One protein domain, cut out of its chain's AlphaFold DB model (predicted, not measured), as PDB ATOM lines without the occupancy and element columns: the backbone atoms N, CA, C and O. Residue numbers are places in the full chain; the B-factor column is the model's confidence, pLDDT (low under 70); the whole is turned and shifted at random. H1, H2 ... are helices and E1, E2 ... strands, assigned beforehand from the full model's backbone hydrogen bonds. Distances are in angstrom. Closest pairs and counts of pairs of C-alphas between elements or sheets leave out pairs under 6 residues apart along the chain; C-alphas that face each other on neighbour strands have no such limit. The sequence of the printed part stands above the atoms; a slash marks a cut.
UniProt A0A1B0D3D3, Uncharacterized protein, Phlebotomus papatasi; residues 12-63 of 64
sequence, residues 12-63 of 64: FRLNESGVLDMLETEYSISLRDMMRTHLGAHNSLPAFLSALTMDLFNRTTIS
ATOM      1  N   PHE A  12     386.724 306.770 434.340       94.38
ATOM      2  CA  PHE A  12     386.265 305.391 434.265       94.38
ATOM      3  C   PHE A  12     387.047 304.627 433.203       94.38
ATOM      4  O   PHE A  12     387.260 305.117 432.094       94.38
ATOM      5  N   ARG A  13     387.433 303.396 433.528       95.38
ATOM      6  CA  ARG A  13     388.107 302.469 432.625       95.38
ATOM      7  C   ARG A  13     387.273 301.209 432.485       95.38
ATOM      8  O   ARG A  13     386.955 300.566 433.475       95.38
ATOM      9  N   LEU A  14     386.970 300.824 431.251       95.00
ATOM     10  CA  LEU A  14     386.468 299.483 430.975       95.00
ATOM     11  C   LEU A  14     387.654 298.518 431.009       95.00
ATOM     12  O   LEU A  14     388.589 298.667 430.219       95.00
ATOM     13  N   ASN A  15     387.651 297.577 431.947       94.19
ATOM     14  CA  ASN A  15     388.704 296.573 432.042       94.19
ATOM     15  C   ASN A  15     388.457 295.393 431.089       94.19
ATOM     16  O   ASN A  15     387.401 295.272 430.466       94.19
ATOM     17  N   GLU A  16     389.441 294.499 430.985       95.12
ATOM     18  CA  GLU A  16     389.394 293.331 430.090       95.12
ATOM     19  C   GLU A  16     388.252 292.355 430.422       95.12
ATOM     20  O   GLU A  16     387.822 291.591 429.564       95.12
ATOM     21  N   SER A  17     387.727 292.402 431.651       93.75
ATOM     22  CA  SER A  17     386.575 291.600 432.085       93.75
ATOM     23  C   SER A  17     385.227 292.248 431.741       93.75
ATOM     24  O   SER A  17     384.182 291.708 432.097       93.75
ATOM     25  N   GLY A  18     385.225 293.407 431.072       89.50
ATOM     26  CA  GLY A  18     384.011 294.155 430.744       89.50
ATOM     27  C   GLY A  18     383.385 294.872 431.943       89.50
ATOM     28  O   GLY A  18     382.237 295.307 431.862       89.50
ATOM     29  N   VAL A  19     384.120 295.003 433.051       88.56
ATOM     30  CA  VAL A  19     383.693 295.743 434.242       88.56
ATOM     31  C   VAL A  19     384.238 297.166 434.167       88.56
ATOM     32  O   VAL A  19     385.352 297.398 433.692       88.56
ATOM     33  N   LEU A  20     383.432 298.132 434.604       89.50
ATOM     34  CA  LEU A  20     383.831 299.530 434.641       89.50
ATOM     35  C   LEU A  20     384.475 299.855 435.992       89.50
ATOM     36  O   LEU A  20     383.786 299.921 437.008       89.50
ATOM     37  N   ASP A  21     385.778 300.098 435.977       90.88
ATOM     38  CA  ASP A  21     386.539 300.542 437.138       90.88
ATOM     39  C   ASP A  21     386.554 302.070 437.186       90.88
ATOM     40  O   ASP A  21     386.846 302.735 436.189       90.88
ATOM     41  N   MET A  22     386.272 302.643 438.353       91.25
ATOM     42  CA  MET A  22     386.515 304.063 438.589       91.25
ATOM     43  C   MET A  22     387.971 304.251 439.019       91.25
ATOM     44  O   MET A  22     388.424 303.630 439.978       91.25
ATOM     45  N   LEU A  23     388.701 305.102 438.303       94.56
ATOM     46  CA  LEU A  23     390.066 305.473 438.659       94.56
ATOM     47  C   LEU A  23     390.034 306.583 439.709       94.56
ATOM     48  O   LEU A  23     389.234 307.514 439.608       94.56
ATOM     49  N   GLU A  24     390.920 306.485 440.696       94.62
ATOM     50  CA  GLU A  24     391.006 307.471 441.767       94.62
ATOM     51  C   GLU A  24     391.472 308.835 441.233       94.62
ATOM     52  O   GLU A  24     392.485 308.956 440.544       94.62
ATOM     53  N   THR A  25     390.696 309.860 441.567       95.56
ATOM     54  CA  THR A  25     390.972 311.293 441.423       95.56
ATOM     55  C   THR A  25     390.662 311.992 442.749       95.56
ATOM     56  O   THR A  25     389.871 311.473 443.542       95.56
ATOM     57  N   GLU A  26     391.207 313.187 442.981       96.00
ATOM     58  CA  GLU A  26     390.859 314.013 444.155       96.00
ATOM     59  C   GLU A  26     389.337 314.198 444.288       96.00
ATOM     60  O   GLU A  26     388.758 314.003 445.360       96.00
ATOM     61  N   TYR A  27     388.660 314.446 443.165       96.19
ATOM     62  CA  TYR A  27     387.206 314.563 443.125       96.19
ATOM     63  C   TYR A  27     386.488 313.248 443.468       96.19
ATOM     64  O   TYR A  27     385.510 313.234 444.209       96.19
ATOM     65  N   SER A  28     386.984 312.099 443.000       94.75
ATOM     66  CA  SER A  28     386.401 310.802 443.374       94.75
ATOM     67  C   SER A  28     386.543 310.505 444.875       94.75
ATOM     68  O   SER A  28     385.656 309.889 445.471       94.75
ATOM     69  N   ILE A  29     387.631 310.973 445.504       95.50
ATOM     70  CA  ILE A  29     387.890 310.784 446.936       95.50
ATOM     71  C   ILE A  29     386.876 311.578 447.762       95.50
ATOM     72  O   ILE A  29     386.318 311.033 448.718       95.50
ATOM     73  N   SER A  30     386.583 312.825 447.374       95.44
ATOM     74  CA  SER A  30     385.600 313.670 448.070       95.44
ATOM     75  C   SER A  30     384.176 313.094 448.025       95.44
ATOM     76  O   SER A  30     383.365 313.346 448.914       95.44
ATOM     77  N   LEU A  31     383.887 312.247 447.033       94.81
ATOM     78  CA  LEU A  31     382.586 311.620 446.810       94.81
ATOM     79  C   LEU A  31     382.438 310.222 447.445       94.81
ATOM     80  O   LEU A  31     381.391 309.587 447.279       94.81
ATOM     81  N   ARG A  32     383.436 309.722 448.190       92.19
ATOM     82  CA  ARG A  32     383.447 308.351 448.750       92.19
ATOM     83  C   ARG A  32     382.212 308.001 449.585       92.19
ATOM     84  O   ARG A  32     381.694 306.892 449.461       92.19
ATOM     85  N   ASP A  33     381.707 308.921 450.404       91.69
ATOM     86  CA  ASP A  33     380.510 308.666 451.222       91.69
ATOM     87  C   ASP A  33     379.233 308.547 450.373       91.69
ATOM     88  O   ASP A  33     378.397 307.664 450.604       91.69
ATOM     89  N   MET A  34     379.109 309.383 449.338       91.56
ATOM     90  CA  MET A  34     378.013 309.316 448.369       91.56
ATOM     91  C   MET A  34     378.088 308.016 447.555       91.56
ATOM     92  O   MET A  34     377.083 307.323 447.388       91.56
ATOM     93  N   MET A  35     379.289 307.624 447.118       90.94
ATOM     94  CA  MET A  35     379.518 306.341 446.450       90.94
ATOM     95  C   MET A  35     379.152 305.162 447.347       90.94
ATOM     96  O   MET A  35     378.425 304.278 446.907       90.94
ATOM     97  N   ARG A  36     379.577 305.149 448.617       87.75
ATOM     98  CA  ARG A  36     379.214 304.078 449.559       87.75
ATOM     99  C   ARG A  36     377.698 303.948 449.705       87.75
ATOM    100  O   ARG A  36     377.191 302.833 449.777       87.75
ATOM    101  N   THR A  37     376.979 305.066 449.698       87.25
ATOM    102  CA  THR A  37     375.515 305.089 449.802       87.25
ATOM    103  C   THR A  37     374.841 304.500 448.559       87.25
ATOM    104  O   THR A  37     373.977 303.633 448.680       87.25
ATOM    105  N   HIS A  38     375.246 304.919 447.357       83.62
ATOM    106  CA  HIS A  38     374.549 304.547 446.116       83.62
ATOM    107  C   HIS A  38     375.098 303.284 445.429       83.62
ATOM    108  O   HIS A  38     374.328 302.503 444.868       83.62
ATOM    109  N   LEU A  39     376.408 303.044 445.498       82.19
ATOM    110  CA  LEU A  39     377.054 301.838 444.970       82.19
ATOM    111  C   LEU A  39     377.050 300.699 445.992       82.19
ATOM    112  O   LEU A  39     376.829 299.555 445.609       82.19
ATOM    113  N   GLY A  40     377.218 300.991 447.286       71.50
ATOM    114  CA  GLY A  40     377.247 299.957 448.326       71.50
ATOM    115  C   GLY A  40     375.904 299.251 448.539       71.50
ATOM    116  O   GLY A  40     375.886 298.060 448.835       71.50
ATOM    117  N   ALA A  41     374.779 299.953 448.353       65.69
ATOM    118  CA  ALA A  41     373.444 299.381 448.545       65.69
ATOM    119  C   ALA A  41     372.873 298.687 447.292       65.69
ATOM    120  O   ALA A  41     372.154 297.697 447.413       65.69
ATOM    121  N   HIS A  42     373.171 299.199 446.090       62.56
ATOM    122  CA  HIS A  42     372.493 298.781 444.851       62.56
ATOM    123  C   HIS A  42     373.429 298.436 443.687       62.56
ATOM    124  O   HIS A  42     372.941 298.039 442.630       62.56
ATOM    125  N   ASN A  43     374.746 298.613 443.846       76.88
ATOM    126  CA  ASN A  43     375.748 298.449 442.789       76.88
ATOM    127  C   ASN A  43     375.381 299.167 441.471       76.88
ATOM    128  O   ASN A  43     375.656 298.677 440.377       76.88
ATOM    129  N   SER A  44     374.697 300.313 441.563       86.12
ATOM    130  CA  SER A  44     374.133 301.006 440.402       86.12
ATOM    131  C   SER A  44     374.879 302.305 440.132       86.12
ATOM    132  O   SER A  44     374.632 303.336 440.764       86.12
ATOM    133  N   LEU A  45     375.776 302.265 439.144       89.19
ATOM    134  CA  LEU A  45     376.464 303.455 438.649       89.19
ATOM    135  C   LEU A  45     375.490 304.540 438.148       89.19
ATOM    136  O   LEU A  45     375.675 305.697 438.529       89.19
ATOM    137  N   PRO A  46     374.423 304.221 437.381       91.19
ATOM    138  CA  PRO A  46     373.441 305.227 436.979       91.19
ATOM    139  C   PRO A  46     372.766 305.928 438.164       91.19
ATOM    140  O   PRO A  46     372.544 307.137 438.106       91.19
ATOM    141  N   ALA A  47     372.473 305.204 439.251       90.81
ATOM    142  CA  ALA A  47     371.879 305.799 440.447       90.81
ATOM    143  C   ALA A  47     372.847 306.770 441.138       90.81
ATOM    144  O   ALA A  47     372.451 307.884 441.475       90.81
ATOM    145  N   PHE A  48     374.119 306.381 441.284       92.56
ATOM    146  CA  PHE A  48     375.160 307.257 441.826       92.56
ATOM    147  C   PHE A  48     375.310 308.543 441.001       92.56
ATOM    148  O   PHE A  48     375.235 309.637 441.555       92.56
ATOM    149  N   LEU A  49     375.449 308.428 439.676       94.31
ATOM    150  CA  LEU A  49     375.613 309.591 438.799       94.31
ATOM    151  C   LEU A  49     374.374 310.499 438.789       94.31
ATOM    152  O   LEU A  49     374.511 311.718 438.697       94.31
ATOM    153  N   SER A  50     373.172 309.930 438.923       94.25
ATOM    154  CA  SER A  50     371.931 310.712 439.016       94.25
ATOM    155  C   SER A  50     371.861 311.506 440.322       94.25
ATOM    156  O   SER A  50     371.537 312.693 440.297       94.25
ATOM    157  N   ALA A  51     372.206 310.876 441.449       93.62
ATOM    158  CA  ALA A  51     372.261 311.541 442.749       93.62
ATOM    159  C   ALA A  51     373.308 312.663 442.763       93.62
ATOM    160  O   ALA A  51     372.991 313.781 443.164       93.62
ATOM    161  N   LEU A  52     374.508 312.391 442.238       94.62
ATOM    162  CA  LEU A  52     375.568 313.389 442.098       94.62
ATOM    163  C   LEU A  52     375.122 314.571 441.232       94.62
ATOM    164  O   LEU A  52     375.291 315.723 441.614       94.62
ATOM    165  N   THR A  53     374.508 314.298 440.078       95.25
ATOM    166  CA  THR A  53     374.027 315.356 439.177       95.25
ATOM    167  C   THR A  53     372.989 316.244 439.862       95.25
ATOM    168  O   THR A  53     373.035 317.462 439.703       95.25
ATOM    169  N   MET A  54     372.071 315.653 440.632       94.56
ATOM    170  CA  MET A  54     371.041 316.400 441.357       94.56
ATOM    171  C   MET A  54     371.632 317.245 442.492       94.56
ATOM    172  O   MET A  54     371.246 318.398 442.658       94.56
ATOM    173  N   ASP A  55     372.582 316.693 443.249       94.06
ATOM    174  CA  ASP A  55     373.286 317.418 444.310       94.06
ATOM    175  C   ASP A  55     374.044 318.634 443.749       94.06
ATOM    176  O   ASP A  55     373.836 319.759 444.203       94.06
ATOM    177  N   LEU A  56     374.825 318.443 442.681       94.94
ATOM    178  CA  LEU A  56     375.548 319.532 442.017       94.94
ATOM    179  C   LEU A  56     374.607 320.585 441.418       94.94
ATOM    180  O   LEU A  56     374.855 321.787 441.530       94.94
ATOM    181  N   PHE A  57     373.501 320.154 440.808       94.62
ATOM    182  CA  PHE A  57     372.476 321.066 440.303       94.62
ATOM    183  C   PHE A  57     371.879 321.923 441.427       94.62
ATOM    184  O   PHE A  57     371.772 323.142 441.278       94.62
ATOM    185  N   ASN A  58     371.533 321.314 442.564       92.75
ATOM    186  CA  ASN A  58     370.984 322.024 443.719       92.75
ATOM    187  C   ASN A  58     371.977 323.053 444.265       92.75
ATOM    188  O   ASN A  58     371.593 324.186 444.525       92.75
ATOM    189  N   ARG A  59     373.265 322.715 444.373       90.44
ATOM    190  CA  ARG A  59     374.303 323.667 444.811       90.44
ATOM    191  C   ARG A  59     374.492 324.823 443.832       90.44
ATOM    192  O   ARG A  59     374.655 325.966 444.248       90.44
ATOM    193  N   THR A  60     374.411 324.533 442.534       88.44
ATOM    194  CA  THR A  60     374.549 325.541 441.473       88.44
ATOM    195  C   THR A  60     373.359 326.507 441.449       88.44
ATOM    196  O   THR A  60     373.523 327.684 441.143       88.44
ATOM    197  N   THR A  61     372.148 326.028 441.756       86.62
ATOM    198  CA  THR A  61     370.901 326.800 441.592       86.62
ATOM    199  C   THR A  61     370.312 327.358 442.888       86.62
ATOM    200  O   THR A  61     369.556 328.323 442.825       86.62
ATOM    201  N   ILE A  62     370.672 326.812 444.053       73.12
ATOM    202  CA  ILE A  62     370.195 327.241 445.382       73.12
ATOM    203  C   ILE A  62     371.245 328.135 446.077       73.12
ATOM    204  O   ILE A  62     371.311 328.198 447.300       73.12
ATOM    205  N   SER A  63     372.081 328.864 445.328       55.81
ATOM    206  CA  SER A  63     372.840 329.977 445.924       55.81
ATOM    207  C   SER A  63     371.856 331.038 446.421       55.81
ATOM    208  O   SER A  63     371.251 331.751 445.619       55.81
TER     209      SER A  63
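What this domain is: This is residues 12 to 63 of the 64 residues of an uncharacterized protein of Phlebotomus papatasi (UniProt A0A1B0D3D3). A small two-stranded hairpin, E1 and E2, makes one end of an elongated, loosely built domain, and a helical hairpin, H2 and H3, opens as a V beyond it, with the last part of H3 sticking out at the other end. The short helix H1 lies on the way from E2 to H2, and the strands make no contact with H2 or H3. The printed part has 52 residues, with two named strands and three named helices in the order E1, E2, H1, H2, H3; the sheet order is E1 - E2, antiparallel, and the class is mostly helix. The whole is loose, with a radius of gyration of the C-alphas of 12.5 A, and spans 43 by 23 by 15 A.

Where its parts are: Strand E1 covers residues 12 to 14, with C-alpha 12 at (386.265, 305.391, 434.265), and is 6.8 A from first to last C-alpha. Strand E2, residues 20 to 23, measures 9.5 A. Helix H1, residues 26 to 30, measures 6.6 A. Helix H2, residues 32 to 42, measures 15.1 A and begins with C-alpha 32 at (383.447, 308.351, 448.750). Helix H3, residues 45 to 61, is the longest at 24.2 A and ends with C-alpha 61 at (370.901, 326.800, 441.592).

How they stand to each other: E1 and E2 form a hairpin of antiparallel neighbour strands, at 141 degrees between their directions. The C-alphas of Arg 13 and Asp 21 face each other at 5.2 A. N 13 and O 21 are within hydrogen-bond range at 2.8 A, and so are N 21 and O 13, also at 2.8 A. E1 and E2 are both apart from H2 and from H3, and E1 is apart from H1. H1 and H2 meet only through their link, and H1 is apart from H3. H2 and H3 form a helical hairpin and touch, the closest C-alphas being those of His 38 and Phe 48, 5.1 A apart. They run opposite ways at a steep tilt of 43 degrees, and H3 touches H2 with residues 45 to 52 alone. Every O i to N i+4 pair is within hydrogen-bond range in H1 and H3, and 5 of 7 are in H2.

The domain as a whole: The two C-alphas farthest apart are those of Glu 16 and Ser 63, at 43.2 A. Residues 25 to 30, of which 26 to 30 belong to H1, stand free, and so do residues 53 to 63, of which 53 to 61 belong to H3. The printed part has no cut, and the four links between the named elements are tight. The mean pLDDT of the printed part is 89.3; residues 41 to 42 and residue 63 are under 70.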